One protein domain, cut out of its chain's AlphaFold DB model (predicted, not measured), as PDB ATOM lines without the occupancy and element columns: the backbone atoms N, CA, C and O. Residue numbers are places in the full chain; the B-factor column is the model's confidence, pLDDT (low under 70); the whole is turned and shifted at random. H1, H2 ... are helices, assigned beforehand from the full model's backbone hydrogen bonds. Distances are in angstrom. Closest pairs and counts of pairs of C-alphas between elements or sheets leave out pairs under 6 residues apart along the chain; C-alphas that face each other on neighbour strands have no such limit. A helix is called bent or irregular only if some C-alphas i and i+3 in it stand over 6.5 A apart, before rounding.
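AT A GLANCE: This is residues 7 to 83 of the 147 residues of an uncharacterized protein of Methylobacterium currus (UniProt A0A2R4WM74). The body is a long, narrow helical hairpin in which H2 makes one limb, H3 and then H4 run back along it as the other, and H1 sits slantwise at the open end, packing on H4. From that same end residues 61 to 68 lead away to H5, a free arm, and residues 67 to 83 stick out from the body, giving the whole a flat V with an empty space between its limbs. The printed part has 77 residues with five named helices, H1 to H5 in order along the chain, and no named strand; the class is all helix. It is loose, with a radius of gyration of the C-alphas of 16.2 A and spans of 46 by 37 by 14 A.

IN THESE COORDINATES: The longest helix by residues is H2, residues 18 to 32, 21.2 A from first to last C-alpha, beginning at C-alpha 18 at (196.233, 170.639, 220.434). Before it comes H1, residues 7 to 16, 14.1 A long, with C-alpha 7 at (201.303, 180.137, 230.587). After H2 come H3, residues 40 to 49, 14.2 A long, and H4, residues 52 to 60, 12.8 A long. H5, residues 69 to 82, is 19.4 A long and ends at C-alpha 82 at (200.300, 204.610, 202.106). No helix is bent or irregular.

HOW THE PARTS SIT: H2 and H3 form a helical hairpin: they touch, with the C-alphas of Leu 32 and Ala 42 closest at 6.0 A, and run opposite ways at a steep tilt of 41 degrees. H3 and H4 meet only through their tight link of 2 residues. H4 and H2 are close but not clearly touching, the closest C-alphas being those of Lys 18 and Phe 59 at 6.5 A. Their lines stand at a shallow tilt of 12 degrees, and they run opposite ways. H1 touches H4, with the C-alphas of Arg 13 and Phe 59 closest at 5.2 A, at a steep tilt of 58 degrees, opposite ways. H1 and H2 meet only through their tight link of 1 residue. H1 and H3 are apart, and H5 is apart from H1, H2, H3 and H4. In H1, H2, H3 and H5 every O i to N i+4 pair is within hydrogen-bond range; in H4 it is 2 of 5, beside 4 of 6 O i to N i+3 pairs.

THE WHOLE: The two C-alphas farthest apart are those of Gln 34 and Arg 81, 46.5 A. Without residues 67 to 83, which stand free, the body spans 42 by 17 by 13 A. The printed part has no cut. No link is long; those from H2 to H3, 7 residues, and from H4 to H5, 8 residues, are short. The mean pLDDT of the printed part is 89.0, and residues 77 to 83 are under 70.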
ATOM      1  N   ASP A   7     201.205 181.540 230.161       91.44
ATOM      2  CA  ASP A   7     201.303 180.137 230.587       91.44
ATOM      3  C   ASP A   7     199.921 179.495 230.787       91.44
ATOM      4  O   ASP A   7     199.702 178.331 230.448       91.44
ATOM      5  N   ALA A   8     198.946 180.274 231.270       90.81
ATOM      6  CA  ALA A   8     197.556 179.838 231.376       90.81
ATOM      7  C   ALA A   8     196.905 179.660 229.992       90.81
ATOM      8  O   ALA A   8     196.045 178.793 229.830       90.81
ATOM      9  N   ARG A   9     197.333 180.436 228.982       91.00
ATOM     10  CA  ARG A   9     196.927 180.235 227.580       91.00
ATOM     11  C   ARG A   9     197.596 178.997 226.983       91.00
ATOM     12  O   ARG A   9     196.882 178.217 226.364       91.00
ATOM     13  N   THR A  10     198.891 178.756 227.218       93.00
ATOM     14  CA  THR A  10     199.568 177.509 226.802       93.00
ATOM     15  C   THR A  10     198.859 176.293 227.393       93.00
ATOM     16  O   THR A  10     198.439 175.424 226.639       93.00
ATOM     17  N   ARG A  11     198.633 176.230 228.714       93.00
ATOM     18  CA  ARG A  11     197.957 175.083 229.362       93.00
ATOM     19  C   ARG A  11     196.564 174.812 228.776       93.00
ATOM     20  O   ARG A  11     196.237 173.668 228.462       93.00
ATOM     21  N   GLU A  12     195.761 175.860 228.569       92.62
ATOM     22  CA  GLU A  12     194.428 175.751 227.951       92.62
ATOM     23  C   GLU A  12     194.503 175.297 226.476       92.62
ATOM     24  O   GLU A  12     193.673 174.496 226.045       92.62
ATOM     25  N   ARG A  13     195.521 175.738 225.719       93.50
ATOM     26  CA  ARG A  13     195.779 175.314 224.329       93.50
ATOM     27  C   ARG A  13     196.260 173.861 224.234       93.50
ATOM     28  O   ARG A  13     195.701 173.118 223.433       93.50
ATOM     29  N   GLN A  14     197.225 173.440 225.054       93.38
ATOM     30  CA  GLN A  14     197.721 172.054 225.103       93.38
ATOM     31  C   GLN A  14     196.580 171.076 225.421       93.38
ATOM     32  O   GLN A  14     196.400 170.090 224.718       93.38
ATOM     33  N   THR A  15     195.761 171.384 226.432       93.62
ATOM     34  CA  THR A  15     194.702 170.472 226.901       93.62
ATOM     35  C   THR A  15     193.511 170.388 225.939       93.62
ATOM     36  O   THR A  15     192.876 169.343 225.850       93.62
ATOM     37  N   ARG A  16     193.158 171.483 225.241       92.62
ATOM     38  CA  ARG A  16     191.899 171.567 224.467       92.62
ATOM     39  C   ARG A  16     192.079 171.764 222.965       92.62
ATOM     40  O   ARG A  16     191.297 171.221 222.196       92.62
ATOM     41  N   SER A  17     193.053 172.564 222.537       92.25
ATOM     42  CA  SER A  17     193.224 172.942 221.124       92.25
ATOM     43  C   SER A  17     194.156 171.996 220.369       92.25
ATOM     44  O   SER A  17     193.888 171.675 219.217       92.25
ATOM     45  N   LYS A  18     195.223 171.526 221.022       93.31
ATOM     46  CA  LYS A  18     196.233 170.639 220.434       93.31
ATOM     47  C   LYS A  18     195.677 169.293 219.926       93.31
ATOM     48  O   LYS A  18     195.889 169.025 218.746       93.31
ATOM     49  N   PRO A  19     194.877 168.516 220.691       94.56
ATOM     50  CA  PRO A  19     194.293 167.273 220.167       94.56
ATOM     51  C   PRO A  19     193.311 167.510 219.005       94.56
ATOM     52  O   PRO A  19     193.240 166.703 218.082       94.56
ATOM     53  N   LEU A  20     192.589 168.639 218.994       95.19
ATOM     54  CA  LEU A  20     191.714 169.010 217.872       95.19
ATOM     55  C   LEU A  20     192.516 169.381 216.615       95.19
ATOM     56  O   LEU A  20     192.101 169.060 215.503       95.19
ATOM     57  N   ALA A  21     193.674 170.025 216.778       94.31
ATOM     58  CA  ALA A  21     194.591 170.297 215.678       94.31
ATOM     59  C   ALA A  21     195.202 168.997 215.126       94.31
ATOM     60  O   ALA A  21     195.238 168.799 213.916       94.31
ATOM     61  N   GLU A  22     195.629 168.076 215.989       94.88
ATOM     62  CA  GLU A  22     196.183 166.780 215.577       94.88
ATOM     63  C   GLU A  22     195.135 165.914 214.848       94.88
ATOM     64  O   GLU A  22     195.441 165.339 213.801       94.88
ATOM     65  N   ALA A  23     193.873 165.929 215.290       96.44
ATOM     66  CA  ALA A  23     192.756 165.322 214.559       96.44
ATOM     67  C   ALA A  23     192.510 165.985 213.185       96.44
ATOM     68  O   ALA A  23     192.330 165.287 212.186       96.44
ATOM     69  N   LEU A  24     192.561 167.322 213.101       96.00
ATOM     70  CA  LEU A  24     192.458 168.060 211.833       96.00
ATOM     71  C   LEU A  24     193.610 167.725 210.868       96.00
ATOM     72  O   LEU A  24     193.384 167.624 209.662       96.00
ATOM     73  N   LYS A  25     194.831 167.520 211.381       96.06
ATOM     74  CA  LYS A  25     195.989 167.089 210.584       96.06
ATOM     75  C   LYS A  25     195.746 165.711 209.968       96.06
ATOM     76  O   LYS A  25     195.857 165.571 208.753       96.06
ATOM     77  N   ALA A  26     195.348 164.731 210.783       96.94
ATOM     78  CA  ALA A  26     195.049 163.378 210.315       96.94
ATOM     79  C   ALA A  26     193.911 163.369 209.277       96.94
ATOM     80  O   ALA A  26     194.017 162.713 208.238       96.94
ATOM     81  N   PHE A  27     192.853 164.158 209.503       96.50
ATOM     82  CA  PHE A  27     191.777 164.355 208.531       96.50
ATOM     83  C   PHE A  27     192.280 164.965 207.212       96.50
ATOM     84  O   PHE A  27     191.904 164.490 206.141       96.50
ATOM     85  N   ALA A  28     193.149 165.978 207.259       96.06
ATOM     86  CA  ALA A  28     193.710 166.618 206.068       96.06
ATOM     87  C   ALA A  28     194.610 165.674 205.252       96.06
ATOM     88  O   ALA A  28     194.529 165.656 204.024       96.06
ATOM     89  N   GLU A  29     195.431 164.865 205.924       95.88
ATOM     90  CA  GLU A  29     196.288 163.856 205.290       95.88
ATOM     91  C   GLU A  29     195.448 162.736 204.654       95.88
ATOM     92  O   GLU A  29     195.655 162.394 203.492       95.88
ATOM     93  N   THR A  30     194.415 162.260 205.354       96.75
ATOM     94  CA  THR A  30     193.462 161.255 204.842       96.75
ATOM     95  C   THR A  30     192.598 161.793 203.690       96.75
ATOM     96  O   THR A  30     192.259 161.059 202.762       96.75
ATOM     97  N   SER A  31     192.261 163.087 203.708       95.06
ATOM     98  CA  SER A  31     191.508 163.753 202.635       95.06
ATOM     99  C   SER A  31     192.338 163.917 201.360       95.06
ATOM    100  O   SER A  31     191.811 163.768 200.259       95.06
ATOM    101  N   LEU A  32     193.648 164.170 201.479       95.31
ATOM    102  CA  LEU A  32     194.545 164.283 200.322       95.31
ATOM    103  C   LEU A  32     194.704 162.979 199.527       95.31
ATOM    104  O   LEU A  32     195.052 163.049 198.352       95.31
ATOM    105  N   ALA A  33     194.422 161.821 200.129       92.50
ATOM    106  CA  ALA A  33     194.393 160.536 199.428       92.50
ATOM    107  C   ALA A  33     193.099 160.305 198.616       92.50
ATOM    108  O   ALA A  33     193.094 159.492 197.697       92.50
ATOM    109  N   GLN A  34     192.010 161.011 198.943       94.56
ATOM    110  CA  GLN A  34     190.683 160.836 198.327       94.56
ATOM    111  C   GLN A  34     190.348 161.921 197.293       94.56
ATOM    112  O   GLN A  34     189.540 161.706 196.392       94.56
ATOM    113  N   VAL A  35     190.937 163.110 197.434       94.12
ATOM    114  CA  VAL A  35     190.599 164.296 196.638       94.12
ATOM    115  C   VAL A  35     191.545 164.437 195.430       94.12
ATOM    116  O   VAL A  35     192.762 164.375 195.609       94.12
ATOM    117  N   PRO A  36     191.040 164.722 194.207       94.69
ATOM    118  CA  PRO A  36     191.874 164.928 193.023       94.69
ATOM    119  C   PRO A  36     192.999 165.947 193.242       94.69
ATOM    120  O   PRO A  36     192.767 167.081 193.680       94.69
ATOM    121  N   SER A  37     194.225 165.558 192.888       89.38
ATOM    122  CA  SER A  37     195.461 166.272 193.241       89.38
ATOM    123  C   SER A  37     195.515 167.727 192.753       89.38
ATOM    124  O   SER A  37     196.107 168.570 193.436       89.38
ATOM    125  N   GLN A  38     194.875 168.033 191.620       92.38
ATOM    126  CA  GLN A  38     194.820 169.365 191.002       92.38
ATOM    127  C   GLN A  38     193.683 170.270 191.511       92.38
ATOM    128  O   GLN A  38     193.624 171.442 191.135       92.38
ATOM    129  N   SER A  39     192.795 169.769 192.374       96.25
ATOM    130  CA  SER A  39     191.722 170.576 192.970       96.25
ATOM    131  C   SER A  39     192.263 171.659 193.909       96.25
ATOM    132  O   SER A  39     193.315 171.502 194.537       96.25
ATOM    133  N   ASP A  40     191.524 172.758 194.056       95.88
ATOM    134  CA  ASP A  40     191.913 173.844 194.963       95.88
ATOM    135  C   ASP A  40     191.828 173.441 196.441       95.88
ATOM    136  O   ASP A  40     192.649 173.888 197.242       95.88
ATOM    137  N   LEU A  41     190.941 172.500 196.789       95.88
ATOM    138  CA  LEU A  41     190.926 171.862 198.108       95.88
ATOM    139  C   LEU A  41     192.250 171.132 198.384       95.88
ATOM    140  O   LEU A  41     192.869 171.354 199.424       95.88
ATOM    141  N   ALA A  42     192.743 170.323 197.441       96.25
ATOM    142  CA  ALA A  42     194.022 169.634 197.608       96.25
ATOM    143  C   ALA A  42     195.215 170.613 197.663       96.25
ATOM    144  O   ALA A  42     196.167 170.382 198.412       96.25
ATOM    145  N   LYS A  43     195.163 171.744 196.939       96.44
ATOM    146  CA  LYS A  43     196.157 172.832 197.071       96.44
ATOM    147  C   LYS A  43     196.123 173.449 198.477       96.44
ATOM    148  O   LYS A  43     197.178 173.588 199.095       96.44
ATOM    149  N   ALA A  44     194.936 173.760 199.002       96.06
ATOM    150  CA  ALA A  44     194.753 174.346 200.329       96.06
ATOM    151  C   ALA A  44     195.212 173.407 201.462       96.06
ATOM    152  O   ALA A  44     195.942 173.839 202.356       96.06
ATOM    153  N   LEU A  45     194.866 172.115 201.397       96.00
ATOM    154  CA  LEU A  45     195.296 171.118 202.386       96.00
ATOM    155  C   LEU A  45     196.824 170.941 202.388       96.00
ATOM    156  O   LEU A  45     197.439 170.986 203.453       96.00
ATOM    157  N   ARG A  46     197.468 170.841 201.211       96.12
ATOM    158  CA  ARG A  46     198.943 170.797 201.113       96.12
ATOM    159  C   ARG A  46     199.599 172.054 201.693       96.12
ATOM    160  O   ARG A  46     200.588 171.947 202.412       96.12
ATOM    161  N   TYR A  47     199.043 173.235 201.421       96.31
ATOM    162  CA  TYR A  47     199.530 174.516 201.946       96.31
ATOM    163  C   TYR A  47     199.405 174.621 203.476       96.31
ATOM    164  O   TYR A  47     200.315 175.131 204.131       96.31
ATOM    165  N   MET A  48     198.317 174.097 204.054       95.38
ATOM    166  CA  MET A  48     198.135 174.003 205.505       95.38
ATOM    167  C   MET A  48     199.160 173.053 206.140       95.38
ATOM    168  O   MET A  48     199.836 173.434 207.095       95.38
ATOM    169  N   LEU A  49     199.319 171.843 205.592       95.75
ATOM    170  CA  LEU A  49     200.249 170.834 206.113       95.75
ATOM    171  C   LEU A  49     201.716 171.279 206.000       95.75
ATOM    172  O   LEU A  49     202.467 171.153 206.965       95.75
ATOM    173  N   ALA A  50     202.108 171.918 204.894       96.31
ATOM    174  CA  ALA A  50     203.437 172.520 204.735       96.31
ATOM    175  C   ALA A  50     203.742 173.622 205.775       96.31
ATOM    176  O   ALA A  50     204.899 173.974 205.996       96.31
ATOM    177  N   ARG A  51     202.710 174.170 206.430       94.62
ATOM    178  CA  ARG A  51     202.810 175.194 207.482       94.62
ATOM    179  C   ARG A  51     202.484 174.660 208.879       94.62
ATOM    180  O   ARG A  51     202.482 175.439 209.834       94.62
ATOM    181  N   TRP A  52     202.290 173.349 209.033       95.44
ATOM    182  CA  TRP A  52     201.959 172.722 210.314       95.44
ATOM    183  C   TRP A  52     202.919 173.086 211.464       95.44
ATOM    184  O   TRP A  52     202.436 173.448 212.539       95.44
ATOM    185  N   PRO A  53     204.257 173.131 211.272       92.00
ATOM    186  CA  PRO A  53     205.181 173.533 212.338       92.00
ATOM    187  C   PRO A  53     205.013 174.990 212.798       92.00
ATOM    188  O   PRO A  53     205.369 175.323 213.924       92.00
ATOM    189  N   ALA A  54     204.481 175.876 211.948       91.00
ATOM    190  CA  ALA A  54     204.178 177.258 212.321       91.00
ATOM    191  C   ALA A  54     202.847 177.368 213.082       91.00
ATOM    192  O   ALA A  54     202.758 178.148 214.027       91.00
ATOM    193  N   LEU A  55     201.849 176.555 212.716       90.56
ATOM    194  CA  LEU A  55     200.568 176.460 213.423       90.56
ATOM    195  C   LEU A  55     200.753 175.918 214.850       90.56
ATOM    196  O   LEU A  55     200.283 176.534 215.806       90.56
ATOM    197  N   MET A  56     201.500 174.820 215.017       92.88
ATOM    198  CA  MET A  56     201.684 174.175 216.328       92.88
ATOM    199  C   MET A  56     202.407 175.064 217.349       92.88
ATOM    200  O   MET A  56     202.023 175.080 218.518       92.88
ATOM    201  N   ARG A  57     203.364 175.895 216.905       91.12
ATOM    202  CA  ARG A  57     204.063 176.870 217.766       91.12
ATOM    203  C   ARG A  57     203.111 177.794 218.526       91.12
ATOM    204  O   ARG A  57     203.437 178.189 219.639       91.12
ATOM    205  N   ALA A  58     201.937 178.111 217.977       87.00
ATOM    206  CA  ALA A  58     200.944 178.936 218.663       87.00
ATOM    207  C   ALA A  58     200.199 178.198 219.795       87.00
ATOM    208  O   ALA A  58     199.572 178.852 220.627       87.00
ATOM    209  N   PHE A  59     200.268 176.865 219.877       91.12
ATOM    210  CA  PHE A  59     199.774 176.092 221.025       91.12
ATOM    211  C   PHE A  59     200.836 175.912 222.114       91.12
ATOM    212  O   PHE A  59     200.490 175.887 223.297       91.12
ATOM    213  N   ASP A  60     202.110 175.833 221.725       89.50
ATOM    214  CA  ASP A  60     203.233 175.725 222.654       89.50
ATOM    215  C   ASP A  60     203.589 177.095 223.280       89.50
ATOM    216  O   ASP A  60     203.627 177.212 224.508       89.50
ATOM    217  N   ASP A  61     203.720 178.167 222.485       89.94
ATOM    218  CA  ASP A  61     203.915 179.535 222.991       89.94
ATOM    219  C   ASP A  61     202.588 180.291 223.187       89.94
ATOM    220  O   ASP A  61     201.932 180.769 222.255       89.94
ATOM    221  N   GLY A  62     202.223 180.474 224.455       88.50
ATOM    222  CA  GLY A  62     201.055 181.225 224.893       88.50
ATOM    223  C   GLY A  62     201.144 182.730 224.644       88.50
ATOM    224  O   GLY A  62     200.118 183.412 224.747       88.50
ATOM    225  N   ARG A  63     202.320 183.283 224.310       88.75
ATOM    226  CA  ARG A  63     202.495 184.695 223.921       88.75
ATOM    227  C   ARG A  63     201.900 184.975 222.544       88.75
ATOM    228  O   ARG A  63     201.334 186.051 222.361       88.75
ATOM    229  N   LEU A  64     201.954 184.008 221.626       88.56
ATOM    230  CA  LEU A  64     201.412 184.140 220.273       88.56
ATOM    231  C   LEU A  64     199.881 184.290 220.282       88.56
ATOM    232  O   LEU A  64     199.161 183.590 221.009       88.56
ATOM    233  N   ALA A  65     199.378 185.201 219.450       84.38
ATOM    234  CA  ALA A  65     197.965 185.273 219.093       84.38
ATOM    235  C   ALA A  65     197.614 184.123 218.132       84.38
ATOM    236  O   ALA A  65     198.445 183.718 217.322       84.38
ATOM    237  N   LEU A  66     196.389 183.601 218.233       83.75
ATOM    238  CA  LEU A  66     195.818 182.693 217.220       83.75
ATOM    239  C   LEU A  66     194.995 183.474 216.179       83.75
ATOM    240  O   LEU A  66     194.661 182.955 215.120       83.75
ATOM    241  N   ASP A  67     194.666 184.719 216.506       85.56
ATOM    242  CA  ASP A  67     193.897 185.670 215.723       85.56
ATOM    243  C   ASP A  67     194.791 186.624 214.909       85.56
ATOM    244  O   ASP A  67     195.867 187.039 215.341       85.56
ATOM    245  N   ASN A  68     194.309 187.016 213.726       84.75
ATOM    246  CA  ASN A  68     195.039 187.859 212.775       84.75
ATOM    247  C   ASN A  68     195.112 189.347 213.193       84.75
ATOM    248  O   ASN A  68     195.857 190.122 212.592       84.75
ATOM    249  N   ASN A  69     194.406 189.749 214.263       86.94
ATOM    250  CA  ASN A  69     194.274 191.139 214.730       86.94
ATOM    251  C   ASN A  69     195.619 191.870 214.905       86.94
ATOM    252  O   ASN A  69     195.707 193.085 214.721       86.94
ATOM    253  N   ALA A  70     196.685 191.156 215.288       82.38
ATOM    254  CA  ALA A  70     198.019 191.738 215.429       82.38
ATOM    255  C   ALA A  70     198.612 192.173 214.074       82.38
ATOM    256  O   ALA A  70     199.138 193.283 213.959       82.38
ATOM    257  N   ALA A  71     198.481 191.328 213.046       83.19
ATOM    258  CA  ALA A  71     198.927 191.626 211.691       83.19
ATOM    259  C   ALA A  71     197.989 192.626 211.000       83.19
ATOM    260  O   ALA A  71     198.471 193.568 210.379       83.19
ATOM    261  N   GLU A  72     196.673 192.503 211.177       87.56
ATOM    262  CA  GLU A  72     195.689 193.468 210.666       87.56
ATOM    263  C   GLU A  72     195.933 194.874 211.206       87.56
ATOM    264  O   GLU A  72     195.968 195.820 210.427       87.56
ATOM    265  N   ARG A  73     196.215 195.038 212.505       84.94
ATOM    266  CA  ARG A  73     196.583 196.350 213.066       84.94
ATOM    267  C   ARG A  73     197.874 196.898 212.450       84.94
ATOM    268  O   ARG A  73     197.928 198.082 212.119       84.94
ATOM    269  N   ALA A  74     198.893 196.060 212.244       85.62
ATOM    270  CA  ALA A  74     200.132 196.476 211.585       85.62
ATOM    271  C   ALA A  74     199.901 196.895 210.116       85.62
ATOM    272  O   ALA A  74     200.394 197.943 209.685       85.62
ATOM    273  N   LEU A  75     199.104 196.118 209.375       83.38
ATOM    274  CA  LEU A  75     198.749 196.360 207.977       83.38
ATOM    275  C   LEU A  75     197.813 197.561 207.808       83.38
ATOM    276  O   LEU A  75     198.036 198.354 206.905       83.38
ATOM    277  N   HIS A  76     196.833 197.771 208.690       76.69
ATOM    278  CA  HIS A  76     195.964 198.953 208.672       76.69
ATOM    279  C   HIS A  76     196.776 200.227 208.933       76.69
ATOM    280  O   HIS A  76     196.635 201.206 208.202       76.69
ATOM    281  N   CYS A  77     197.702 200.208 209.900       66.94
ATOM    282  CA  CYS A  77     198.630 201.321 210.103       66.94
ATOM    283  C   CYS A  77     199.555 201.557 208.893       66.94
ATOM    284  O   CYS A  77     199.920 202.701 208.631       66.94
ATOM    285  N   ALA A  78     199.939 200.516 208.146       62.44
ATOM    286  CA  ALA A  78     200.703 200.666 206.908       62.44
ATOM    287  C   ALA A  78     199.845 201.238 205.765       62.44
ATOM    288  O   ALA A  78     200.214 202.254 205.183       62.44
ATOM    289  N   ALA A  79     198.673 200.655 205.508       59.22
ATOM    290  CA  ALA A  79     197.733 201.074 204.474       59.22
ATOM    291  C   ALA A  79     197.273 202.526 204.660       59.22
ATOM    292  O   ALA A  79     197.202 203.268 203.686       59.22
ATOM    293  N   TRP A  80     197.046 202.974 205.900       55.25
ATOM    294  CA  TRP A  80     196.691 204.369 206.184       55.25
ATOM    295  C   TRP A  80     197.847 205.337 205.874       55.25
ATOM    296  O   TRP A  80     197.626 206.385 205.271       55.25
ATOM    297  N   ARG A  81     199.101 204.960 206.182       56.56
ATOM    298  CA  ARG A  81     200.300 205.736 205.800       56.56
ATOM    299  C   ARG A  81     200.521 205.775 204.282       56.56
ATOM    300  O   ARG A  81     200.892 206.817 203.754       56.56
ATOM    301  N   SER A  82     200.259 204.676 203.577       60.06
ATOM    302  CA  SER A  82     200.300 204.610 202.106       60.06
ATOM    303  C   SER A  82     199.099 205.290 201.430       60.06
ATOM    304  O   SER A  82     199.157 205.610 200.244       60.06
ATOM    305  N   GLY A  83     198.009 205.503 202.173       53.97
ATOM    306  CA  GLY A  83     196.695 205.915 201.677       53.97
ATOM    307  C   GLY A  83     196.355 207.395 201.854       53.97
ATOM    308  O   GLY A  83     195.224 207.780 201.568       53.97
TER     309      GLY A  83